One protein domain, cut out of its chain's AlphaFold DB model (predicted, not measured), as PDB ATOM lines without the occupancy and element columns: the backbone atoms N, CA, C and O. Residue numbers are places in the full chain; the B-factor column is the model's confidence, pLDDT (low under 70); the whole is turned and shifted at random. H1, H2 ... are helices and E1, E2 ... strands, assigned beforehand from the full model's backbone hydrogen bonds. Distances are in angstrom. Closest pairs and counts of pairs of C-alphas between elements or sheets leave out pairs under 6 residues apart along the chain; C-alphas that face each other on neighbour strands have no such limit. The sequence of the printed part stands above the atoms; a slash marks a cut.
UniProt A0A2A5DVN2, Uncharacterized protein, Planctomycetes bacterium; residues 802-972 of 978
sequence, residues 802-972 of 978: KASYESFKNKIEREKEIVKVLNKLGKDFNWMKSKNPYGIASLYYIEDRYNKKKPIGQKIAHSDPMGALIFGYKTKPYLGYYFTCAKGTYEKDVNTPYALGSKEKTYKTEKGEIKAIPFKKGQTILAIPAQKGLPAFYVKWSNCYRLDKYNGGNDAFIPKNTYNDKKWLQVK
ATOM      1  N   LYS A 802      -8.478 -10.455 -57.427       90.69
ATOM      2  CA  LYS A 802      -7.709  -9.376 -58.073       90.69
ATOM      3  C   LYS A 802      -8.598  -8.254 -58.621       90.69
ATOM      4  O   LYS A 802      -8.296  -7.088 -58.398       90.69
ATOM      5  N   ALA A 803      -9.711  -8.583 -59.279       92.50
ATOM      6  CA  ALA A 803     -10.606  -7.582 -59.862       92.50
ATOM      7  C   ALA A 803     -11.279  -6.717 -58.782       92.50
ATOM      8  O   ALA A 803     -11.306  -5.488 -58.881       92.50
ATOM      9  N   SER A 804     -11.774  -7.342 -57.709       90.06
ATOM     10  CA  SER A 804     -12.358  -6.621 -56.574       90.06
ATOM     11  C   SER A 804     -11.319  -5.781 -55.827       90.06
ATOM     12  O   SER A 804     -11.630  -4.679 -55.372       90.06
ATOM     13  N   TYR A 805     -10.088  -6.279 -55.717       92.31
ATOM     14  CA  TYR A 805      -8.987  -5.576 -55.073       92.31
ATOM     15  C   TYR A 805      -8.535  -4.337 -55.865       92.31
ATOM     16  O   TYR A 805      -8.413  -3.252 -55.295       92.31
ATOM     17  N   GLU A 806      -8.399  -4.446 -57.188       92.19
ATOM     18  CA  GLU A 806      -8.093  -3.300 -58.054       92.19
ATOM     19  C   GLU A 806      -9.234  -2.273 -58.072       92.19
ATOM     20  O   GLU A 806      -9.007  -1.066 -57.947       92.19
ATOM     21  N   SER A 807     -10.491  -2.729 -58.104       89.25
ATOM     22  CA  SER A 807     -11.643  -1.832 -57.944       89.25
ATOM     23  C   SER A 807     -11.611  -1.088 -56.603       89.25
ATOM     24  O   SER A 807     -11.995   0.083 -56.541       89.25
ATOM     25  N   PHE A 808     -11.155  -1.742 -55.534       88.50
ATOM     26  CA  PHE A 808     -10.996  -1.119 -54.227       88.50
ATOM     27  C   PHE A 808      -9.884  -0.062 -54.214       88.50
ATOM     28  O   PHE A 808     -10.115   1.032 -53.694       88.50
ATOM     29  N   LYS A 809      -8.725  -0.332 -54.826       89.62
ATOM     30  CA  LYS A 809      -7.635   0.649 -54.984       89.62
ATOM     31  C   LYS A 809      -8.108   1.896 -55.731       89.62
ATOM     32  O   LYS A 809      -7.971   3.011 -55.224       89.62
ATOM     33  N   ASN A 810      -8.794   1.712 -56.858       88.25
ATOM     34  CA  ASN A 810      -9.370   2.812 -57.634       88.25
ATOM     35  C   ASN A 810     -10.397   3.630 -56.834       88.25
ATOM     36  O   ASN A 810     -10.437   4.861 -56.928       88.25
ATOM     37  N   LYS A 811     -11.211   2.967 -56.001       85.81
ATOM     38  CA  LYS A 811     -12.157   3.649 -55.107       85.81
ATOM     39  C   LYS A 811     -11.430   4.549 -54.105       85.81
ATOM     40  O   LYS A 811     -11.825   5.700 -53.942       85.81
ATOM     41  N   ILE A 812     -10.373   4.055 -53.464       86.75
ATOM     42  CA  ILE A 812      -9.592   4.835 -52.496       86.75
ATOM     43  C   ILE A 812      -8.900   6.035 -53.152       86.75
ATOM     44  O   ILE A 812      -8.916   7.121 -52.576       86.75
ATOM     45  N   GLU A 813      -8.360   5.899 -54.365       86.06
ATOM     46  CA  GLU A 813      -7.781   7.042 -55.089       86.06
ATOM     47  C   GLU A 813      -8.828   8.122 -55.404       86.06
ATOM     48  O   GLU A 813      -8.571   9.317 -55.238       86.06
ATOM     49  N   ARG A 814     -10.060   7.728 -55.748       83.81
ATOM     50  CA  ARG A 814     -11.169   8.683 -55.895       83.81
ATOM     51  C   ARG A 814     -11.515   9.366 -54.570       83.81
ATOM     52  O   ARG A 814     -11.714  10.579 -54.549       83.81
ATOM     53  N   GLU A 815     -11.567   8.618 -53.465       86.94
ATOM     54  CA  GLU A 815     -11.802   9.172 -52.122       86.94
ATOM     55  C   GLU A 815     -10.722  10.197 -51.733       86.94
ATOM     56  O   GLU A 815     -11.049  11.248 -51.177       86.94
ATOM     57  N   LYS A 816      -9.449   9.951 -52.079       87.38
ATOM     58  CA  LYS A 816      -8.351  10.900 -51.828       87.38
ATOM     59  C   LYS A 816      -8.603  12.251 -52.468       87.38
ATOM     60  O   LYS A 816      -8.431  13.266 -51.799       87.38
ATOM     61  N   GLU A 817      -9.028  12.288 -53.726       88.12
ATOM     62  CA  GLU A 817      -9.287  13.559 -54.407       88.12
ATOM     63  C   GLU A 817     -10.426  14.339 -53.726       88.12
ATOM     64  O   GLU A 817     -10.317  15.549 -53.515       88.12
ATOM     65  N   ILE A 818     -11.468  13.643 -53.260       89.94
ATOM     66  CA  ILE A 818     -12.551  14.255 -52.476       89.94
ATOM     67  C   ILE A 818     -12.024  14.829 -51.159       89.94
ATOM     68  O   ILE A 818     -12.292  15.988 -50.840       89.94
ATOM     69  N   VAL A 819     -11.237  14.059 -50.402       88.81
ATOM     70  CA  VAL A 819     -10.685  14.518 -49.120       88.81
ATOM     71  C   VAL A 819      -9.657  15.635 -49.306       88.81
ATOM     72  O   VAL A 819      -9.579  16.540 -48.475       88.81
ATOM     73  N   LYS A 820      -8.900  15.638 -50.406       89.00
ATOM     74  CA  LYS A 820      -7.985  16.726 -50.775       89.00
ATOM     75  C   LYS A 820      -8.743  18.032 -50.984       89.00
ATOM     76  O   LYS A 820      -8.375  19.048 -50.389       89.00
ATOM     77  N   VAL A 821      -9.820  17.997 -51.773       89.38
ATOM     78  CA  VAL A 821     -10.708  19.149 -51.982       89.38
ATOM     79  C   VAL A 821     -11.334  19.581 -50.658       89.38
ATOM     80  O   VAL A 821     -11.277  20.758 -50.318       89.38
ATOM     81  N   LEU A 822     -11.837  18.640 -49.857       88.25
ATOM     82  CA  LEU A 822     -12.458  18.919 -48.562       88.25
ATOM     83  C   LEU A 822     -11.490  19.564 -47.555       88.25
ATOM     84  O   LEU A 822     -11.855  20.506 -46.855       88.25
ATOM     85  N   ASN A 823     -10.239  19.100 -47.496       86.06
ATOM     86  CA  ASN A 823      -9.191  19.688 -46.661       86.06
ATOM     87  C   ASN A 823      -8.810  21.095 -47.127       86.06
ATOM     88  O   ASN A 823      -8.607  21.978 -46.290       86.06
ATOM     89  N   LYS A 824      -8.714  21.313 -48.447       85.38
ATOM     90  CA  LYS A 824      -8.473  22.641 -49.022       85.38
ATOM     91  C   LYS A 824      -9.615  23.593 -48.664       85.38
ATOM     92  O   LYS A 824      -9.358  24.632 -48.065       85.38
ATOM     93  N   LEU A 825     -10.860  23.180 -48.905       84.06
ATOM     94  CA  LEU A 825     -12.059  23.917 -48.506       84.06
ATOM     95  C   LEU A 825     -12.039  24.231 -47.009       84.06
ATOM     96  O   LEU A 825     -12.246  25.372 -46.622       84.06
ATOM     97  N   GLY A 826     -11.718  23.257 -46.155       79.50
ATOM     98  CA  GLY A 826     -11.635  23.460 -44.710       79.50
ATOM     99  C   GLY A 826     -10.582  24.495 -44.303       79.50
ATOM    100  O   GLY A 826     -10.818  25.260 -43.368       79.50
ATOM    101  N   LYS A 827      -9.427  24.551 -44.982       78.00
ATOM    102  CA  LYS A 827      -8.390  25.572 -44.746       78.00
ATOM    103  C   LYS A 827      -8.840  26.951 -45.228       78.00
ATOM    104  O   LYS A 827      -8.784  27.900 -44.446       78.00
ATOM    105  N   ASP A 828      -9.330  27.037 -46.459       76.75
ATOM    106  CA  ASP A 828      -9.732  28.295 -47.098       76.75
ATOM    107  C   ASP A 828     -10.958  28.906 -46.393       76.75
ATOM    108  O   ASP A 828     -11.013  30.107 -46.130       76.75
ATOM    109  N   PHE A 829     -11.901  28.069 -45.958       73.44
ATOM    110  CA  PHE A 829     -13.067  28.484 -45.178       73.44
ATOM    111  C   PHE A 829     -12.688  28.922 -43.753       73.44
ATOM    112  O   PHE A 829     -13.227  29.900 -43.235       73.44
ATOM    113  N   ASN A 830     -11.705  28.261 -43.123       66.94
ATOM    114  CA  ASN A 830     -11.156  28.689 -41.830       66.94
ATOM    115  C   ASN A 830     -10.371  30.005 -41.908       66.94
ATOM    116  O   ASN A 830     -10.215  30.667 -40.885       66.94
ATOM    117  N   TRP A 831      -9.856  30.400 -43.070       60.38
ATOM    118  CA  TRP A 831      -9.228  31.711 -43.240       60.38
ATOM    119  C   TRP A 831     -10.271  32.847 -43.203       60.38
ATOM    120  O   TRP A 831     -10.003  33.917 -42.664       60.38
ATOM    121  N   MET A 832     -11.517  32.575 -43.607       62.69
ATOM    122  CA  MET A 832     -12.654  33.510 -43.547       62.69
ATOM    123  C   MET A 832     -13.401  33.541 -42.197       62.69
ATOM    124  O   MET A 832     -14.573  33.921 -42.147       62.69
ATOM    125  N   LYS A 833     -12.719  33.170 -41.100       53.09
ATOM    126  CA  LYS A 833     -13.197  32.795 -39.743       53.09
ATOM    127  C   LYS A 833     -14.224  33.690 -39.006       53.09
ATOM    128  O   LYS A 833     -14.517  33.417 -37.846       53.09
ATOM    129  N   SER A 834     -14.804  34.715 -39.625       50.91
ATOM    130  CA  SER A 834     -15.841  35.580 -39.035       50.91
ATOM    131  C   SER A 834     -16.826  36.218 -40.039       50.91
ATOM    132  O   SER A 834     -17.558  37.149 -39.673       50.91
ATOM    133  N   LYS A 835     -16.839  35.789 -41.315       54.75
ATOM    134  CA  LYS A 835     -17.519  36.547 -42.386       54.75
ATOM    135  C   LYS A 835     -18.236  35.732 -43.469       54.75
ATOM    136  O   LYS A 835     -18.598  36.332 -44.464       54.75
ATOM    137  N   ASN A 836     -18.445  34.422 -43.336       61.56
ATOM    138  CA  ASN A 836     -19.059  33.659 -44.429       61.56
ATOM    139  C   ASN A 836     -20.473  33.144 -44.084       61.56
ATOM    140  O   ASN A 836     -20.588  32.328 -43.166       61.56
ATOM    141  N   PRO A 837     -21.538  33.609 -44.766       58.00
ATOM    142  CA  PRO A 837     -22.916  33.200 -44.479       58.00
ATOM    143  C   PRO A 837     -23.435  32.014 -45.314       58.00
ATOM    144  O   PRO A 837     -24.514  31.512 -45.016       58.00
ATOM    145  N   TYR A 838     -22.731  31.572 -46.364       64.44
ATOM    146  CA  TYR A 838     -23.430  31.046 -47.550       64.44
ATOM    147  C   TYR A 838     -22.837  29.792 -48.192       64.44
ATOM    148  O   TYR A 838     -22.673  29.713 -49.409       64.44
ATOM    149  N   GLY A 839     -22.530  28.787 -47.374       71.94
ATOM    150  CA  GLY A 839     -21.960  27.544 -47.890       71.94
ATOM    151  C   GLY A 839     -20.567  27.765 -48.485       71.94
ATOM    152  O   GLY A 839     -19.949  28.817 -48.303       71.94
ATOM    153  N   ILE A 840     -20.039  26.772 -49.186       84.88
ATOM    154  CA  ILE A 840     -18.692  26.837 -49.757       84.88
ATOM    155  C   ILE A 840     -18.629  27.660 -51.054       84.88
ATOM    156  O   ILE A 840     -17.553  28.133 -51.404       84.88
ATOM    157  N   ALA A 841     -19.745  27.858 -51.769       87.00
ATOM    158  CA  ALA A 841     -19.764  28.564 -53.061       87.00
ATOM    159  C   ALA A 841     -19.400  30.052 -52.947       87.00
ATOM    160  O   ALA A 841     -18.894  30.663 -53.887       87.00
ATOM    161  N   SER A 842     -19.593  30.613 -51.761       82.06
ATOM    162  CA  SER A 842     -19.113  31.932 -51.353       82.06
ATOM    163  C   SER A 842     -17.611  32.151 -51.599       82.06
ATOM    164  O   SER A 842     -17.217  33.263 -51.924       82.06
ATOM    165  N   LEU A 843     -16.780  31.098 -51.526       83.31
ATOM    166  CA  LEU A 843     -15.352  31.136 -51.880       83.31
ATOM    167  C   LEU A 843     -15.109  31.481 -53.359       83.31
ATOM    168  O   LEU A 843     -13.977  31.754 -53.732       83.31
ATOM    169  N   TYR A 844     -16.122  31.401 -54.219       86.88
ATOM    170  CA  TYR A 844     -16.021  31.733 -55.640       86.88
ATOM    171  C   TYR A 844     -16.728  33.046 -55.985       86.88
ATOM    172  O   TYR A 844     -16.237  33.796 -56.826       86.88
ATOM    173  N   TYR A 845     -17.886  33.295 -55.368       83.88
ATOM    174  CA  TYR A 845     -18.794  34.376 -55.755       83.88
ATOM    175  C   TYR A 845     -18.663  35.659 -54.931       83.88
ATOM    176  O   TYR A 845     -19.069  36.710 -55.418       83.88
ATOM    177  N   ILE A 846     -18.134  35.592 -53.702       81.25
ATOM    178  CA  ILE A 846     -17.953  36.781 -52.860       81.25
ATOM    179  C   ILE A 846     -16.576  37.384 -53.125       81.25
ATOM    180  O   ILE A 846     -15.556  36.700 -53.029       81.25
ATOM    181  N   GLU A 847     -16.553  38.683 -53.407       74.38
ATOM    182  CA  GLU A 847     -15.323  39.449 -53.570       74.38
ATOM    183  C   GLU A 847     -14.682  39.730 -52.202       74.38
ATOM    184  O   GLU A 847     -15.317  40.243 -51.275       74.38
ATOM    185  N   ASP A 848     -13.401  39.381 -52.052       67.12
ATOM    186  CA  ASP A 848     -12.610  39.785 -50.888       67.12
ATOM    187  C   ASP A 848     -12.070  41.210 -51.088       67.12
ATOM    188  O   ASP A 848     -11.736  41.610 -52.201       67.12
ATOM    189  N   ARG A 849     -11.873  41.952 -49.992       56.94
ATOM    190  CA  ARG A 849     -11.309  43.318 -49.979       56.94
ATOM    191  C   ARG A 849      -9.895  43.412 -50.572       56.94
ATOM    192  O   ARG A 849      -9.381  44.512 -50.723       56.94
ATOM    193  N   TYR A 850      -9.263  42.275 -50.862       58.28
ATOM    194  CA  TYR A 850      -7.900  42.159 -51.376       58.28
ATOM    195  C   TYR A 850      -7.813  41.608 -52.810       58.28
ATOM    196  O   TYR A 850      -6.714  41.241 -53.222       58.28
ATOM    197  N   ASN A 851      -8.927  41.498 -53.555       53.94
ATOM    198  CA  ASN A 851      -8.951  41.042 -54.961       53.94
ATOM    199  C   ASN A 851      -8.094  39.783 -55.238       53.94
ATOM    200  O   ASN A 851      -7.407  39.661 -56.254       53.94
ATOM    201  N   LYS A 852      -8.097  38.815 -54.314       58.81
ATOM    202  CA  LYS A 852      -7.374  37.553 -54.508       58.81
ATOM    203  C   LYS A 852      -8.087  36.681 -55.544       58.81
ATOM    204  O   LYS A 852      -9.313  36.614 -55.566       58.81
ATOM    205  N   LYS A 853      -7.303  35.944 -56.347       65.00
ATOM    206  CA  LYS A 853      -7.784  34.846 -57.209       65.00
ATOM    207  C   LYS A 853      -8.788  33.975 -56.447       65.00
ATOM    208  O   LYS A 853      -8.479  33.563 -55.329       65.00
ATOM    209  N   LYS A 854      -9.928  33.658 -57.076       77.81
ATOM    210  CA  LYS A 854     -10.983  32.778 -56.539       77.81
ATOM    211  C   LYS A 854     -10.353  31.491 -55.957       77.81
ATOM    212  O   LYS A 854      -9.798  30.702 -56.726       77.81
ATOM    213  N   PRO A 855     -10.381  31.272 -54.622       77.50
ATOM    214  CA  PRO A 855      -9.713  30.140 -53.959       77.50
ATOM    215  C   PRO A 855     -10.076  28.754 -54.503       77.50
ATOM    216  O   PRO A 855      -9.265  27.817 -54.460       77.50
ATOM    217  N   ILE A 856     -11.290  28.621 -55.039       86.12
ATOM    218  CA  ILE A 856     -11.818  27.393 -55.632       86.12
ATOM    219  C   ILE A 856     -12.260  27.626 -57.077       86.12
ATOM    220  O   ILE A 856     -12.572  28.744 -57.467       86.12
ATOM    221  N   GLY A 857     -12.302  26.556 -57.871       89.25
ATOM    222  CA  GLY A 857     -12.848  26.601 -59.226       89.25
ATOM    223  C   GLY A 857     -14.376  26.504 -59.246       89.25
ATOM    224  O   GLY A 857     -14.987  25.946 -58.332       89.25
ATOM    225  N   GLN A 858     -14.983  26.968 -60.339       90.88
ATOM    226  CA  GLN A 858     -16.438  26.996 -60.524       90.88
ATOM    227  C   GLN A 858     -17.095  25.617 -60.351       90.88
ATOM    228  O   GLN A 858     -18.133  25.518 -59.712       90.88
ATOM    229  N   LYS A 859     -16.468  24.535 -60.838       93.56
ATOM    230  CA  LYS A 859     -16.998  23.164 -60.693       93.56
ATOM    231  C   LYS A 859     -17.174  22.738 -59.229       93.56
ATOM    232  O   LYS A 859     -18.108  22.009 -58.922       93.56
ATOM    233  N   ILE A 860     -16.288  23.185 -58.336       91.81
ATOM    234  CA  ILE A 860     -16.383  22.899 -56.896       91.81
ATOM    235  C   ILE A 860     -17.426  23.822 -56.266       91.81
ATOM    236  O   ILE A 860     -18.259  23.356 -55.497       91.81
ATOM    237  N   ALA A 861     -17.445  25.105 -56.638       89.81
ATOM    238  CA  ALA A 861     -18.471  26.033 -56.169       89.81
ATOM    239  C   ALA A 861     -19.884  25.551 -56.537       89.81
ATOM    240  O   ALA A 861     -20.767  25.578 -55.696       89.81
ATOM    241  N   HIS A 862     -20.080  25.029 -57.752       93.88
ATOM    242  CA  HIS A 862     -21.364  24.513 -58.245       93.88
ATOM    243  C   HIS A 862     -21.792  23.177 -57.635       93.88
ATOM    244  O   HIS A 862     -22.903  22.712 -57.888       93.88
ATOM    245  N   SER A 863     -20.938  22.561 -56.819       93.44
ATOM    246  CA  SER A 863     -21.268  21.337 -56.088       93.44
ATOM    247  C   SER A 863     -21.960  21.590 -54.750       93.44
ATOM    248  O   SER A 863     -22.224  20.634 -54.030       93.44
ATOM    249  N   ASP A 864     -22.252  22.846 -54.414       90.44
ATOM    250  CA  ASP A 864     -22.849  23.246 -53.143       90.44
ATOM    251  C   ASP A 864     -24.362  23.490 -53.266       90.44
ATOM    252  O   ASP A 864     -24.794  24.495 -53.829       90.44
ATOM    253  N   PRO A 865     -25.213  22.600 -52.726       87.56
ATOM    254  CA  PRO A 865     -26.659  22.791 -52.763       87.56
ATOM    255  C   PRO A 865     -27.137  24.015 -51.996       87.56
ATOM    256  O   PRO A 865     -28.120  24.628 -52.399       87.56
ATOM    257  N   MET A 866     -26.447  24.396 -50.918       80.75
ATOM    258  CA  MET A 866     -26.800  25.593 -50.165       80.75
ATOM    259  C   MET A 866     -26.464  26.839 -50.985       80.75
ATOM    260  O   MET A 866     -27.306  27.718 -51.139       80.75
ATOM    261  N   GLY A 867     -25.267  26.884 -51.571       82.44
ATOM    262  CA  GLY A 867     -24.833  27.984 -52.428       82.44
ATOM    263  C   GLY A 867     -25.707  28.178 -53.673       82.44
ATOM    264  O   GLY A 867     -25.916  29.316 -54.084       82.44
ATOM    265  N   ALA A 868     -26.258  27.109 -54.253       86.69
ATOM    266  CA  ALA A 868     -27.148  27.197 -55.412       86.69
ATOM    267  C   ALA A 868     -28.405  28.028 -55.129       86.69
ATOM    268  O   ALA A 868     -28.801  28.836 -55.967       86.69
ATOM    269  N   LEU A 869     -28.981  27.881 -53.930       81.31
ATOM    270  CA  LEU A 869     -30.147  28.653 -53.486       81.31
ATOM    271  C   LEU A 869     -29.851  30.155 -53.385       81.31
ATOM    272  O   LEU A 869     -30.757  30.968 -53.515       81.31
ATOM    273  N   ILE A 870     -28.591  30.518 -53.144       77.50
ATOM    274  CA  ILE A 870     -28.174  31.898 -52.869       77.50
ATOM    275  C   ILE A 870     -27.642  32.582 -54.131       77.50
ATOM    276  O   ILE A 870     -27.958  33.735 -54.393       77.50
ATOM    277  N   PHE A 871     -26.832  31.876 -54.921       82.81
ATOM    278  CA  PHE A 871     -26.154  32.427 -56.100       82.81
ATOM    279  C   PHE A 871     -26.834  32.047 -57.430       82.81
ATOM    280  O   PHE A 871     -26.360  32.447 -58.495       82.81
ATOM    281  N   GLY A 872     -27.923  31.269 -57.390       84.69
ATOM    282  CA  GLY A 872     -28.800  31.001 -58.536       84.69
ATOM    283  C   GLY A 872     -28.216  30.096 -59.626       84.69
ATOM    284  O   GLY A 872     -28.639  30.180 -60.777       84.69
ATOM    285  N   TYR A 873     -27.227  29.251 -59.315       89.00
ATOM    286  CA  TYR A 873     -26.685  28.271 -60.268       89.00
ATOM    287  C   TYR A 873     -27.344  26.891 -60.109       89.00
ATOM    288  O   TYR A 873     -27.797  26.521 -59.030       89.00
ATOM    289  N   LYS A 874     -27.336  26.075 -61.172       92.62
ATOM    290  CA  LYS A 874     -27.770  24.669 -61.106       92.62
ATOM    291  C   LYS A 874     -26.683  23.810 -60.457       92.62
ATOM    292  O   LYS A 874     -25.558  23.770 -60.960       92.62
ATOM    293  N   THR A 875     -27.018  23.104 -59.379       90.38
ATOM    294  CA  THR A 875     -26.080  22.200 -58.702       90.38
ATOM    295  C   THR A 875     -25.586  21.085 -59.617       90.38
ATOM    296  O   THR A 875     -26.358  20.471 -60.355       90.38
ATOM    297  N   LYS A 876     -24.286  20.786 -59.541       94.00
ATOM    298  CA  LYS A 876     -23.665  19.640 -60.217       94.00
ATOM    299  C   LYS A 876     -22.660  18.965 -59.282       94.00
ATOM    300  O   LYS A 876     -21.777  19.651 -58.769       94.00
ATOM    301  N   PRO A 877     -22.743  17.642 -59.062       92.00
ATOM    302  CA  PRO A 877     -21.815  16.962 -58.171       92.00
ATOM    303  C   PRO A 877     -20.395  16.976 -58.749       92.00
ATOM    304  O   PRO A 877     -20.176  16.630 -59.911       92.00
ATOM    305  N   TYR A 878     -19.410  17.325 -57.925       91.94
ATOM    306  CA  TYR A 878     -17.996  17.243 -58.278       91.94
ATOM    307  C   TYR A 878     -17.490  15.833 -57.978       91.94
ATOM    308  O   TYR A 878     -17.510  15.395 -56.830       91.94
ATOM    309  N   LEU A 879     -17.085  15.093 -59.016       89.56
ATOM    310  CA  LEU A 879     -16.660  13.690 -58.903       89.56
ATOM    311  C   LEU A 879     -17.677  12.800 -58.156       89.56
ATOM    312  O   LEU A 879     -17.301  11.834 -57.493       89.56
ATOM    313  N   GLY A 880     -18.975  13.095 -58.289       89.38
ATOM    314  CA  GLY A 880     -20.059  12.363 -57.621       89.38
ATOM    315  C   GLY A 880     -20.381  12.830 -56.197       89.38
ATOM    316  O   GLY A 880     -21.128  12.139 -55.513       89.38
ATOM    317  N   TYR A 881     -19.849  13.975 -55.754       91.56
ATOM    318  CA  TYR A 881     -20.063  14.527 -54.416       91.56
ATOM    319  C   TYR A 881     -20.604  15.957 -54.445       91.56
ATOM    320  O   TYR A 881     -20.199  16.777 -55.270       91.56
ATOM    321  N   TYR A 882     -21.485  16.253 -53.497       91.69
ATOM    322  CA  TYR A 882     -21.888  17.602 -53.129       91.69
ATOM    323  C   TYR A 882     -21.096  18.047 -51.902       91.69
ATOM    324  O   TYR A 882     -20.993  17.305 -50.924       91.69
ATOM    325  N   PHE A 883     -20.544  19.255 -51.936       90.56
ATOM    326  CA  PHE A 883     -19.805  19.815 -50.809       90.56
ATOM    327  C   PHE A 883     -20.646  20.908 -50.152       90.56
ATOM    328  O   PHE A 883     -21.074  21.839 -50.819       90.56
ATOM    329  N   THR A 884     -20.887  20.807 -48.848       86.31
ATOM    330  CA  THR A 884     -21.780  21.726 -48.121       86.31
ATOM    331  C   THR A 884     -21.275  21.981 -46.705       86.31
ATOM    332  O   THR A 884     -20.491  21.204 -46.160       86.31
ATOM    333  N   CYS A 885     -21.742  23.049 -46.067       83.19
ATOM    334  CA  CYS A 885     -21.545  23.241 -44.634       83.19
ATOM    335  C   CYS A 885     -22.486  22.338 -43.822       83.19
ATOM    336  O   CYS A 885     -23.646  22.135 -44.185       83.19
ATOM    337  N   ALA A 886     -21.997  21.829 -42.692       83.25
ATOM    338  CA  ALA A 886     -22.829  21.185 -41.686       83.25
ATOM    339  C   ALA A 886     -23.774  22.215 -41.040       83.25
ATOM    340  O   ALA A 886     -23.361  23.324 -40.703       83.25
ATOM    341  N   LYS A 887     -25.037  21.832 -40.828       80.38
ATOM    342  CA  LYS A 887     -26.078  22.615 -40.144       80.38
ATOM    343  C   LYS A 887     -25.824  22.739 -38.638       80.38
ATOM    344  O   LYS A 887     -26.258  23.712 -38.026       80.38
ATOM    345  N   GLY A 888     -25.104  21.791 -38.034       82.69
ATOM    346  CA  GLY A 888     -24.817  21.802 -36.600       82.69
ATOM    347  C   GLY A 888     -24.146  20.529 -36.099       82.69
ATOM    348  O   GLY A 888     -23.523  19.793 -36.865       82.69
ATOM    349  N   THR A 889     -24.282  20.263 -34.802       85.75
ATOM    350  CA  THR A 889     -23.779  19.041 -34.161       85.75
ATOM    351  C   THR A 889     -24.887  18.220 -33.517       85.75
ATOM    352  O   THR A 889     -25.849  18.815 -33.050       85.75
ATOM    353  N   TYR A 890     -24.719  16.903 -33.393       84.50
ATOM    354  CA  TYR A 890     -25.619  16.039 -32.624       84.50
ATOM    355  C   TYR A 890     -24.949  15.392 -31.399       84.50
ATOM    356  O   TYR A 890     -23.740  15.129 -31.398       84.50
ATOM    357  N   GLU A 891     -25.733  15.122 -30.354       81.38
ATOM    358  CA  GLU A 891     -25.361  14.330 -29.170       81.38
ATOM    359  C   GLU A 891     -26.599  13.571 -28.663       81.38
ATOM    360  O   GLU A 891     -27.626  14.199 -28.439       81.38
ATOM    361  N   LYS A 892     -26.518  12.238 -28.496       75.50
ATOM    362  CA  LYS A 892     -27.662  11.379 -28.102       75.50
ATOM    363  C   LYS A 892     -28.934  11.656 -28.930       75.50
ATOM    364  O   LYS A 892     -29.998  11.890 -28.372       75.50
ATOM    365  N   ASP A 893     -28.772  11.716 -30.251       71.19
ATOM    366  CA  ASP A 893     -29.837  12.003 -31.227       71.19
ATOM    367  C   ASP A 893     -30.479  13.407 -31.126       71.19
ATOM    368  O   ASP A 893     -31.426  13.715 -31.844       71.19
ATOM    369  N   VAL A 894     -29.918  14.311 -30.313       80.44
ATOM    370  CA  VAL A 894     -30.337  15.718 -30.242       80.44
ATOM    371  C   VAL A 894     -29.516  16.566 -31.207       80.44
ATOM    372  O   VAL A 894     -28.301  16.693 -31.047       80.44
ATOM    373  N   ASN A 895     -30.180  17.204 -32.171       85.94
ATOM    374  CA  ASN A 895     -29.567  18.113 -33.141       85.94
ATOM    375  C   ASN A 895     -29.457  19.543 -32.586       85.94
ATOM    376  O   ASN A 895     -30.451  20.179 -32.262       85.94
ATOM    377  N   THR A 896     -28.239  20.076 -32.515       86.69
ATOM    378  CA  THR A 896     -27.936  21.456 -32.107       86.69
ATOM    379  C   THR A 896     -27.390  22.246 -33.301       86.69
ATOM    380  O   THR A 896     -26.256  21.987 -33.719       86.69
ATOM    381  N   PRO A 897     -28.146  23.202 -33.871       85.56
ATOM    382  CA  PRO A 897     -27.676  24.042 -34.972       85.56
ATOM    383  C   PRO A 897     -26.455  24.893 -34.601       85.56
ATOM    384  O   PRO A 897     -26.249  25.249 -33.438       85.56
ATOM    385  N   TYR A 898     -25.638  25.261 -35.589       81.50
ATOM    386  CA  TYR A 898     -24.581  26.246 -35.362       81.50
ATOM    387  C   TYR A 898     -25.165  27.641 -35.120       81.50
ATOM    388  O   TYR A 898     -26.036  28.098 -35.852       81.50
ATOM    389  N   ALA A 899     -24.633  28.342 -34.116       80.44
ATOM    390  CA  ALA A 899     -25.074  29.690 -33.783       80.44
ATOM    391  C   ALA A 899     -24.765  30.692 -34.909       80.44
ATOM    392  O   ALA A 899     -23.627  30.775 -35.393       80.44
ATOM    393  N   LEU A 900     -25.767  31.496 -35.257       79.69
ATOM    394  CA  LEU A 900     -25.636  32.653 -36.137       79.69
ATOM    395  C   LEU A 900     -25.103  33.871 -35.363       79.69
ATOM    396  O   LEU A 900     -25.136  33.923 -34.130       79.69
ATOM    397  N   GLY A 901     -24.533  34.827 -36.089       77.12
ATOM    398  CA  GLY A 901     -24.179  36.146 -35.576       77.12
ATOM    399  C   GLY A 901     -25.419  36.999 -35.299       77.12
ATOM    400  O   GLY A 901     -26.540  36.600 -35.586       77.12
ATOM    401  N   SER A 902     -25.211  38.190 -34.737       78.56
ATOM    402  CA  SER A 902     -26.300  39.096 -34.343       78.56
ATOM    403  C   SER A 902     -26.599  40.214 -35.345       78.56
ATOM    404  O   SER A 902     -27.559  40.949 -35.148       78.56
ATOM    405  N   LYS A 903     -25.776  40.393 -36.387       80.75
ATOM    406  CA  LYS A 903     -25.925  41.482 -37.364       80.75
ATOM    407  C   LYS A 903     -25.799  40.966 -38.790       80.75
ATOM    408  O   LYS A 903     -24.895  40.179 -39.087       80.75
ATOM    409  N   GLU A 904     -26.675  41.464 -39.650       84.00
ATOM    410  CA  GLU A 904     -26.586  41.303 -41.094       84.00
ATOM    411  C   GLU A 904     -25.369  42.067 -41.646       84.00
ATOM    412  O   GLU A 904     -24.967  43.107 -41.118       84.00
ATOM    413  N   LYS A 905     -24.735  41.520 -42.681       79.31
ATOM    414  CA  LYS A 905     -23.593  42.110 -43.383       79.31
ATOM    415  C   LYS A 905     -23.851  42.089 -44.885       79.31
ATOM    416  O   LYS A 905     -24.367  41.097 -45.392       79.31
ATOM    417  N   THR A 906     -23.427  43.139 -45.578       82.44
ATOM    418  CA  THR A 906     -23.441  43.221 -47.045       82.44
ATOM    419  C   THR A 906     -22.154  42.640 -47.635       82.44
ATOM    420  O   THR A 906     -21.058  42.906 -47.132       82.44
ATOM    421  N   TYR A 907     -22.289  41.865 -48.707       79.19
ATOM    422  CA  TYR A 907     -21.215  41.218 -49.456       79.19
ATOM    423  C   TYR A 907     -21.307  41.607 -50.928       79.19
ATOM    424  O   TYR A 907     -22.389  41.549 -51.508       79.19
ATOM    425  N   LYS A 908     -20.173  41.969 -51.531       81.38
ATOM    426  CA  LYS A 908     -20.085  42.266 -52.962       81.38
ATOM    427  C   LYS A 908     -19.853  40.993 -53.767       81.38
ATOM    428  O   LYS A 908     -19.136  40.092 -53.325       81.38
ATOM    429  N   THR A 909     -20.475  40.936 -54.932       79.94
ATOM    430  CA  THR A 909     -20.359  39.864 -55.916       79.94
ATOM    431  C   THR A 909     -20.287  40.467 -57.313       79.94
ATOM    432  O   THR A 909     -20.730  41.596 -57.522       79.94
ATOM    433  N   GLU A 910     -19.857  39.672 -58.291       76.62
ATOM    434  CA  GLU A 910     -19.835  40.075 -59.708       76.62
ATOM    435  C   GLU A 910     -21.211  40.540 -60.234       76.62
ATOM    436  O   GLU A 910     -21.277  41.244 -61.236       76.62
ATOM    437  N   LYS A 911     -22.316  40.150 -59.580       78.19
ATOM    438  CA  LYS A 911     -23.696  40.487 -59.976       78.19
ATOM    439  C   LYS A 911     -24.364  41.548 -59.086       78.19
ATOM    440  O   LYS A 911     -25.572  41.734 -59.189       78.19
ATOM    441  N   GLY A 912     -23.616  42.212 -58.200       82.50
ATOM    442  CA  GLY A 912     -24.144  43.207 -57.257       82.50
ATOM    443  C   GLY A 912     -23.910  42.830 -55.792       82.50
ATOM    444  O   GLY A 912     -22.933  42.157 -55.462       82.50
ATOM    445  N   GLU A 913     -24.793  43.264 -54.893       84.12
ATOM    446  CA  GLU A 913     -24.635  43.088 -53.442       84.12
ATOM    447  C   GLU A 913     -25.654  42.108 -52.843       84.12
ATOM    448  O   GLU A 913     -26.821  42.091 -53.223       84.12
ATOM    449  N   ILE A 914     -25.217  41.305 -51.868       80.81
ATOM    450  CA  ILE A 914     -26.052  40.337 -51.139       80.81
ATOM    451  C   ILE A 914     -25.923  40.601 -49.634       80.81
ATOM    452  O   ILE A 914     -24.814  40.815 -49.141       80.81
ATOM    453  N   LYS A 915     -27.027  40.570 -48.880       81.94
ATOM    454  CA  LYS A 915     -27.043  40.795 -47.422       81.94
ATOM    455  C   LYS A 915     -27.331  39.514 -46.637       81.94
ATOM    456  O   LYS A 915     -28.214  38.760 -47.020       81.94
ATOM    457  N   ALA A 916     -26.582  39.274 -45.553       76.69
ATOM    458  CA  ALA A 916     -26.660  38.027 -44.788       76.69
ATOM    459  C   ALA A 916     -26.182  38.096 -43.335       76.69
ATOM    460  O   ALA A 916     -25.218  38.799 -43.020       76.69
ATOM    461  N   ILE A 917     -26.715  37.217 -42.481       78.44
ATOM    462  CA  ILE A 917     -26.209  36.989 -41.120       78.44
ATOM    463  C   ILE A 917     -25.152  35.863 -41.136       78.44
ATOM    464  O   ILE A 917     -25.490  34.712 -41.410       78.44
ATOM    465  N   PRO A 918     -23.865  36.137 -40.839       75.50
ATOM    466  CA  PRO A 918     -22.820  35.111 -40.844       75.50
ATOM    467  C   PRO A 918     -22.898  34.195 -39.613       75.50
ATOM    468  O   PRO A 918     -23.399  34.598 -38.566       75.50
ATOM    469  N   PHE A 919     -22.306  33.000 -39.680       74.25
ATOM    470  CA  PHE A 919     -22.137  32.139 -38.502       74.25
ATOM    471  C   PHE A 919     -21.195  32.760 -37.459       74.25
ATOM    472  O   PHE A 919     -20.192  33.395 -37.794       74.25
ATOM    473  N   LYS A 920     -21.475  32.521 -36.169       72.44
ATOM    474  CA  LYS A 920     -20.659  33.019 -35.045       72.44
ATOM    475  C   LYS A 920     -19.276  32.357 -34.978       72.44
ATOM    476  O   LYS A 920     -18.347  32.925 -34.410       72.44
ATOM    477  N   LYS A 921     -19.137  31.141 -35.519       70.31
ATOM    478  CA  LYS A 921     -17.891  30.356 -35.575       70.31
ATOM    479  C   LYS A 921     -17.780  29.643 -36.923       70.31
ATOM    480  O   LYS A 921     -18.791  29.390 -37.571       70.31
ATOM    481  N   GLY A 922     -16.553  29.293 -37.315       68.88
ATOM    482  CA  GLY A 922     -16.300  28.496 -38.518       68.88
ATOM    483  C   GLY A 922     -17.045  27.159 -38.479       68.88
ATOM    484  O   GLY A 922     -17.016  26.459 -37.465       68.88
ATOM    485  N   GLN A 923     -17.723  26.835 -39.578       76.25
ATOM    486  CA  GLN A 923     -18.494  25.604 -39.726       76.25
ATOM    487  C   GLN A 923     -17.619  24.444 -40.193       76.25
ATOM    488  O   GLN A 923     -16.553  24.628 -40.784       76.25
ATOM    489  N   THR A 924     -18.106  23.232 -39.948       82.88
ATOM    490  CA  THR A 924     -17.522  22.021 -40.522       82.88
ATOM    491  C   THR A 924     -18.045  21.823 -41.938       82.88
ATOM    492  O   THR A 924     -19.239  21.985 -42.174       82.88
ATOM    493  N   ILE A 925     -17.167  21.453 -42.865       86.38
ATOM    494  CA  ILE A 925     -17.534  21.155 -44.253       86.38
ATOM    495  C   ILE A 925     -17.722  19.647 -44.398       86.38
ATOM    496  O   ILE A 925     -16.935  18.863 -43.858       86.38
ATOM    497  N   LEU A 926     -18.767  19.272 -45.127       88.62
ATOM    498  CA  LEU A 926     -19.182  17.917 -45.456       88.62
ATOM    499  C   LEU A 926     -18.989  17.676 -46.957       88.62
ATOM    500  O   LEU A 926     -19.272  18.559 -47.766       88.62
ATOM    501  N   ALA A 927     -18.577  16.468 -47.327       91.44
ATOM    502  CA  ALA A 927     -18.734  15.928 -48.671       91.44
ATOM    503  C   ALA A 927     -19.773  14.803 -48.614       91.44
ATOM    504  O   ALA A 927     -19.558  13.776 -47.966       91.44
ATOM    505  N   ILE A 928     -20.905  15.016 -49.278       89.56
ATOM    506  CA  ILE A 928     -22.051  14.109 -49.308       89.56
ATOM    507  C   ILE A 928     -22.109  13.464 -50.696       89.56
ATOM    508  O   ILE A 928     -22.061  14.184 -51.695       89.56
ATOM    509  N   PRO A 929     -22.191  12.133 -50.805       89.69
ATOM    510  CA  PRO A 929     -22.254  11.489 -52.107       89.69
ATOM    511  C   PRO A 929     -23.598  11.753 -52.795       89.69
ATOM    512  O   PRO A 929     -24.654  11.729 -52.168       89.69
ATOM    513  N   ALA A 930     -23.562  11.961 -54.111       87.25
ATOM    514  CA  ALA A 930     -24.757  12.128 -54.936       87.25
ATOM    515  C   ALA A 930     -25.543  10.817 -55.123       87.25
ATOM    516  O   ALA A 930     -26.728  10.849 -55.443       87.25
ATOM    517  N   GLN A 931     -24.887   9.670 -54.926       83.19
ATOM    518  CA  GLN A 931     -25.477   8.333 -55.011       83.19
ATOM    519  C   GLN A 931     -25.446   7.644 -53.641       83.19
ATOM    520  O   GLN A 931     -24.470   7.762 -52.896       83.19
ATOM    521  N   LYS A 932     -26.505   6.888 -53.317       78.06
ATOM    522  CA  LYS A 932     -26.549   6.049 -52.108       78.06
ATOM    523  C   LYS A 932     -25.462   4.965 -52.174       78.06
ATOM    524  O   LYS A 932     -25.142   4.470 -53.249       78.06
ATOM    525  N   GLY A 933     -24.902   4.591 -51.022       73.88
ATOM    526  CA  GLY A 933     -23.902   3.514 -50.913       73.88
ATOM    527  C   GLY A 933     -22.433   3.938 -51.068       73.88
ATOM    528  O   GLY A 933     -21.537   3.127 -50.835       73.88
ATOM    529  N   LEU A 934     -22.164   5.204 -51.400       82.00
ATOM    530  CA  LEU A 934     -20.831   5.801 -51.281       82.00
ATOM    531  C   LEU A 934     -20.616   6.381 -49.867       82.00
ATOM    532  O   LEU A 934     -21.591   6.715 -49.186       82.00
ATOM    533  N   PRO A 935     -19.359   6.511 -49.403       87.12
ATOM    534  CA  PRO A 935     -19.084   7.087 -48.095       87.12
ATOM    535  C   PRO A 935     -19.280   8.604 -48.091       87.12
ATOM    536  O   PRO A 935     -19.032   9.256 -49.104       87.12
ATOM    537  N   ALA A 936     -19.660   9.163 -46.941       89.19
ATOM    538  CA  ALA A 936     -19.653  10.605 -46.686       89.19
ATOM    539  C   ALA A 936     -18.410  11.011 -45.882       89.19
ATOM    540  O   ALA A 936     -17.871  10.204 -45.122       89.19
ATOM    541  N   PHE A 937     -17.971  12.264 -46.019       90.31
ATOM    542  CA  PHE A 937     -16.769  12.769 -45.352       90.31
ATOM    543  C   PHE A 937     -17.000  14.111 -44.664       90.31
ATOM    544  O   PHE A 937     -17.789  14.925 -45.136       90.31
ATOM    545  N   TYR A 938     -16.252  14.392 -43.599       88.88
ATOM    546  CA  TYR A 938     -16.122  15.748 -43.061       88.88
ATOM    547  C   TYR A 938     -14.722  16.016 -42.512       88.88
ATOM    548  O   TYR A 938     -13.972  15.086 -42.218       88.88
ATOM    549  N   VAL A 939     -14.362  17.294 -42.353       82.81
ATOM    550  CA  VAL A 939     -13.061  17.703 -41.793       82.81
ATOM    551  C   VAL A 939     -13.228  18.542 -40.531       82.81
ATOM    552  O   VAL A 939     -13.903  19.566 -40.537       82.81
ATOM    553  N   LYS A 940     -12.548  18.154 -39.447       76.38
ATOM    554  CA  LYS A 940     -12.517  18.892 -38.173       76.38
ATOM    555  C   LYS A 940     -11.082  19.007 -37.668       76.38
ATOM    556  O   LYS A 940     -10.410  17.998 -37.473       76.38
ATOM    557  N   TRP A 941     -10.614  20.242 -37.459       65.56
ATOM    558  CA  TRP A 941      -9.268  20.560 -36.946       65.56
ATOM    559  C   TRP A 941      -8.137  19.784 -37.646       65.56
ATOM    560  O   TRP A 941      -7.282  19.220 -36.974       65.56
ATOM    561  N   SER A 942      -8.150  19.739 -38.984       68.81
ATOM    562  CA  SER A 942      -7.220  19.001 -39.871       68.81
ATOM    563  C   SER A 942      -7.378  17.476 -39.968       68.81
ATOM    564  O   SER A 942      -6.697  16.856 -40.779       68.81
ATOM    565  N   ASN A 943      -8.312  16.874 -39.229       77.69
ATOM    566  CA  ASN A 943      -8.630  15.451 -39.355       77.69
ATOM    567  C   ASN A 943      -9.833  15.237 -40.270       77.69
ATOM    568  O   ASN A 943     -10.827  15.956 -40.146       77.69
ATOM    569  N   CYS A 944      -9.758  14.227 -41.135       84.44
ATOM    570  CA  CYS A 944     -10.879  13.783 -41.951       84.44
ATOM    571  C   CYS A 944     -11.580  12.590 -41.294       84.44
ATOM    572  O   CYS A 944     -10.932  11.693 -40.750       84.44
ATOM    573  N   TYR A 945     -12.906  12.597 -41.347       86.56
ATOM    574  CA  TYR A 945     -13.762  11.536 -40.844       86.56
ATOM    575  C   TYR A 945     -14.645  11.024 -41.971       86.56
ATOM    576  O   TYR A 945     -15.165  11.820 -42.749       86.56
ATOM    577  N   ARG A 946     -14.805   9.705 -42.037       86.44
ATOM    578  CA  ARG A 946     -15.542   8.959 -43.054       86.44
ATOM    579  C   ARG A 946     -16.713   8.216 -42.415       86.44
ATOM    580  O   ARG A 946     -16.559   7.616 -41.353       86.44
ATOM    581  N   LEU A 947     -17.861   8.228 -43.081       85.50
ATOM    582  CA  LEU A 947     -19.033   7.412 -42.773       85.50
ATOM    583  C   LEU A 947     -19.252   6.430 -43.926       85.50
ATOM    584  O   LEU A 947     -19.550   6.861 -45.034       85.50
ATOM    585  N   ASP A 948     -19.108   5.127 -43.673       75.94
ATOM    586  CA  ASP A 948     -19.085   4.093 -44.724       75.94
ATOM    587  C   ASP A 948     -20.414   3.896 -45.460       75.94
ATOM    588  O   ASP A 948     -20.417   3.610 -46.657       75.94
ATOM    589  N   LYS A 949     -21.540   4.031 -44.753       70.75
ATOM    590  CA  LYS A 949     -22.886   3.851 -45.305       70.75
ATOM    591  C   LYS A 949     -23.704   5.110 -45.076       70.75
ATOM    592  O   LYS A 949     -24.290   5.296 -44.011       70.75
ATOM    593  N   TYR A 950     -23.728   5.975 -46.081       73.94
ATOM    594  CA  TYR A 950     -24.652   7.098 -46.113       73.94
ATOM    595  C   TYR A 950     -25.989   6.633 -46.709       73.94
ATOM    596  O   TYR A 950     -26.071   6.302 -47.893       73.94
ATOM    597  N   ASN A 951     -27.035   6.579 -45.880       67.00
ATOM    598  CA  ASN A 951     -28.336   6.000 -46.251       67.00
ATOM    599  C   ASN A 951     -29.255   6.965 -47.027       67.00
ATOM    600  O   ASN A 951     -30.357   6.582 -47.420       67.00
ATOM    601  N   GLY A 952     -28.788   8.185 -47.306       59.72
ATOM    602  CA  GLY A 952     -29.597   9.244 -47.902       59.72
ATOM    603  C   GLY A 952     -30.575   9.813 -46.874       59.72
ATOM    604  O   GLY A 952     -31.564   9.181 -46.523       59.72
ATOM    605  N   GLY A 953     -30.279  11.013 -46.387       61.03
ATOM    606  CA  GLY A 953     -31.059  11.712 -45.369       61.03
ATOM    607  C   GLY A 953     -30.413  13.052 -45.021       61.03
ATOM    608  O   GLY A 953     -29.240  13.274 -45.315       61.03
ATOM    609  N   ASN A 954     -31.165  13.958 -44.396       49.06
ATOM    610  CA  ASN A 954     -30.731  15.306 -43.998       49.06
ATOM    611  C   ASN A 954     -29.687  15.320 -42.848       49.06
ATOM    612  O   ASN A 954     -29.729  16.204 -41.991       49.06
ATOM    613  N   ASP A 955     -28.715  14.402 -42.831       58.84
ATOM    614  CA  ASP A 955     -27.615  14.349 -41.855       58.84
ATOM    615  C   ASP A 955     -26.564  15.431 -42.148       58.84
ATOM    616  O   ASP A 955     -25.373  15.187 -42.326       58.84
ATOM    617  N   ALA A 956     -27.014  16.680 -42.190       69.25
ATOM    618  CA  ALA A 956     -26.144  17.840 -42.179       69.25
ATOM    619  C   ALA A 956     -25.609  18.134 -40.761       69.25
ATOM    620  O   ALA A 956     -24.946  19.147 -40.558       69.25
ATOM    621  N   PHE A 957     -25.900  17.284 -39.772       78.75
ATOM    622  CA  PHE A 957     -25.371  17.373 -38.413       78.75
ATOM    623  C   PHE A 957     -24.228  16.371 -38.225       78.75
ATOM    624  O   PHE A 957     -24.306  15.230 -38.669       78.75
ATOM    625  N   ILE A 958     -23.164  16.793 -37.543       82.19
ATOM    626  CA  ILE A 958     -21.993  15.950 -37.235       82.19
ATOM    627  C   ILE A 958     -21.919  15.637 -35.734       82.19
ATOM    628  O   ILE A 958     -22.438  16.411 -34.933       82.19
ATOM    629  N   PRO A 959     -21.230  14.580 -35.281       81.25
ATOM    630  CA  PRO A 959     -21.157  14.300 -33.851       81.25
ATOM    631  C   PRO A 959     -20.433  15.418 -33.096       81.25
ATOM    632  O   PRO A 959     -19.326  15.842 -33.461       81.25
ATOM    633  N   LYS A 960     -21.027  15.871 -31.986       80.75
ATOM    634  CA  LYS A 960     -20.415  16.860 -31.086       80.75
ATOM    635  C   LYS A 960     -19.079  16.346 -30.543       80.75
ATOM    636  O   LYS A 960     -18.072  17.061 -30.601       80.75
ATOM    637  N   ASN A 961     -19.051  15.079 -30.111       76.50
ATOM    638  CA  ASN A 961     -17.844  14.371 -29.691       76.50
ATOM    639  C   ASN A 961     -17.496  13.220 -30.646       76.50
ATOM    640  O   ASN A 961     -18.079  12.141 -30.601       76.50
ATOM    641  N   THR A 962     -16.491  13.455 -31.481       68.75
ATOM    642  CA  THR A 962     -16.067  12.522 -32.526       68.75
ATOM    643  C   THR A 962     -15.285  11.317 -31.994       68.75
ATOM    644  O   THR A 962     -15.274  10.271 -32.631       68.75
ATOM    645  N   TYR A 963     -14.660  11.416 -30.816       59.38
ATOM    646  CA  TYR A 963     -13.868  10.312 -30.256       59.38
ATOM    647  C   TYR A 963     -14.731   9.145 -29.759       59.38
ATOM    648  O   TYR A 963     -14.263   8.008 -29.721       59.38
ATOM    649  N   ASN A 964     -15.994   9.421 -29.419       56.59
ATOM    650  CA  ASN A 964     -16.924   8.438 -28.862       56.59
ATOM    651  C   ASN A 964     -17.944   7.924 -29.888       56.59
ATOM    652  O   ASN A 964     -18.708   7.010 -29.580       56.59
ATOM    653  N   ASP A 965     -17.960   8.481 -31.101       66.94
ATOM    654  CA  ASP A 965     -18.872   8.044 -32.151       66.94
ATOM    655  C   ASP A 965     -18.345   6.750 -32.814       66.94
ATOM    656  O   ASP A 965     -17.159   6.598 -33.135       66.94
ATOM    657  N   LYS A 966     -19.220   5.748 -32.952       65.00
ATOM    658  CA  LYS A 966     -18.886   4.465 -33.593       65.00
ATOM    659  C   LYS A 966     -19.134   4.465 -35.105       65.00
ATOM    660  O   LYS A 966     -18.591   3.595 -35.773       65.00
ATOM    661  N   LYS A 967     -19.916   5.414 -35.626       75.62
ATOM    662  CA  LYS A 967     -20.313   5.528 -37.037       75.62
ATOM    663  C   LYS A 967     -19.267   6.273 -37.871       75.62
ATOM    664  O   LYS A 967     -18.982   5.854 -38.987       75.62
ATOM    665  N   TRP A 968     -18.682   7.346 -37.334       79.06
ATOM    666  CA  TRP A 968     -17.660   8.136 -38.033       79.06
ATOM    667  C   TRP A 968     -16.245   7.643 -37.720       79.06
ATOM    668  O   TRP A 968     -15.805   7.637 -36.571       79.06
ATOM    669  N   LEU A 969     -15.510   7.255 -38.759       78.69
ATOM    670  CA  LEU A 969     -14.158   6.716 -38.669       78.69
ATOM    671  C   LEU A 969     -13.147   7.772 -39.100       78.69
ATOM    672  O   LEU A 969     -13.275   8.356 -40.171       78.69
ATOM    673  N   GLN A 970     -12.128   8.027 -38.282       80.06
ATOM    674  CA  GLN A 970     -11.037   8.899 -38.703       80.06
ATOM    675  C   GLN A 970     -10.238   8.208 -39.811       80.06
ATOM    676  O   GLN A 970      -9.740   7.101 -39.615       80.06
ATOM    677  N   VAL A 971     -10.078   8.886 -40.943       78.94
ATOM    678  CA  VAL A 971      -9.280   8.414 -42.078       78.94
ATOM    679  C   VAL A 971      -8.080   9.325 -42.286       78.94
ATOM    680  O   VAL A 971      -8.161  10.548 -42.137       78.94
ATOM    681  N   LYS A 972      -6.939   8.719 -42.615       78.88
ATOM    682  CA  LYS A 972      -5.697   9.420 -42.939       78.88
ATOM    683  C   LYS A 972      -5.300   9.061 -44.359       78.88
ATOM    684  O   LYS A 972      -5.093   7.890 -44.650       78.88
TER     685      LYS A 972
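This is residues 802 to 972 of the 978 residues of an uncharacterized protein of Planctomycetes bacterium (UniProt A0A2A5DVN2). A twisted five-stranded sheet with the long helix H1 packed along one face makes the body, and the first residues of H1, 802 to 810, stick out from it as an arm. Three short helices, H2 to H4, gather by the E1 edge of the sheet, a small sheet E3 E2 E9 follows where the chain turns from E1 into E2, and the hairpin of E4 and E5 lies at the end away from the arm. The printed part has 171 residues, with four named helices followed by ten named strands, a mixed class. The largest sheet is antiparallel, in the order E1 E6 E7 E8 E10. The whole is compact, with a radius of gyration of the C-alphas of 16.5 A, yet elongated, spanning 54 by 35 by 25 A.

The largest sheet holds E1, residues 881 to 885, E6, 925 to 929, E7, 936 to 940, E8, 943 to 947, and E10, 969 to 971. E6, E7 and E8 form a meander, each strand the antiparallel neighbour of the one before. Within hydrogen-bond range are N 882 and O 928 across E1 and E6, 2.8 A apart, N 927 and O 937 across E6 and E7, 2.8 A apart, N 938 and O 945 across E7 and E8, 2.9 A apart, and N 946 and O 969 across E8 and E10, 2.8 A apart. H1, residues 802 to 831, is on one face in two layers, helix over sheet, at a height over the sheet of 7.5 A. It lies over E6 and E7, only just along the strands, at 29.6 degrees to E6 on the local plane; the closest C-alphas of H1 and E6, Gly 826 and Ile 925, are 6.3 A apart. H2, residues 842 to 845, touches H3, 858 to 861, with C-alphas 844 and 861 closest at 6.2 A. H3 and H4, residues 865 to 871, only graze the sheet. E1 runs on into E2, residues 888 to 891, at 87 degrees. E2 forms a hairpin with E3, 894 to 897, with N 889 and O 896 at 2.8 A, and is parallel to E9, 957 to 959, with N 890 and O 958 at 2.8 A. E4, residues 905 to 909, and E5, 912 to 916, form a hairpin, with N 907 and O 914 at 2.8 A; E4 and E1 are apart. Every O i to N i+4 pair of H1 is within hydrogen-bond range, against 1 of 3 in H4, which has 2 of 4 O i to N i+3 pairs; H2 and H3 are too short for an O i to N i+4 pair.

H1 begins at C-alpha 802, (-7.709, -9.376, -58.073), and is 43.7 A long; H4 is 10.2 A and E7 13.9 A. E10 ends at C-alpha 971, (-9.280, 8.414, -42.078).

The C-alphas of Lys 802 and Lys 903, the two farthest apart, are 57.9 A apart. The printed part has no cut; the link from H2 to H3, 12 residues, is long. The mean pLDDT of the printed part is 79.9, and 29 residues are under 70, among them 830 to 838 and 848 to 853.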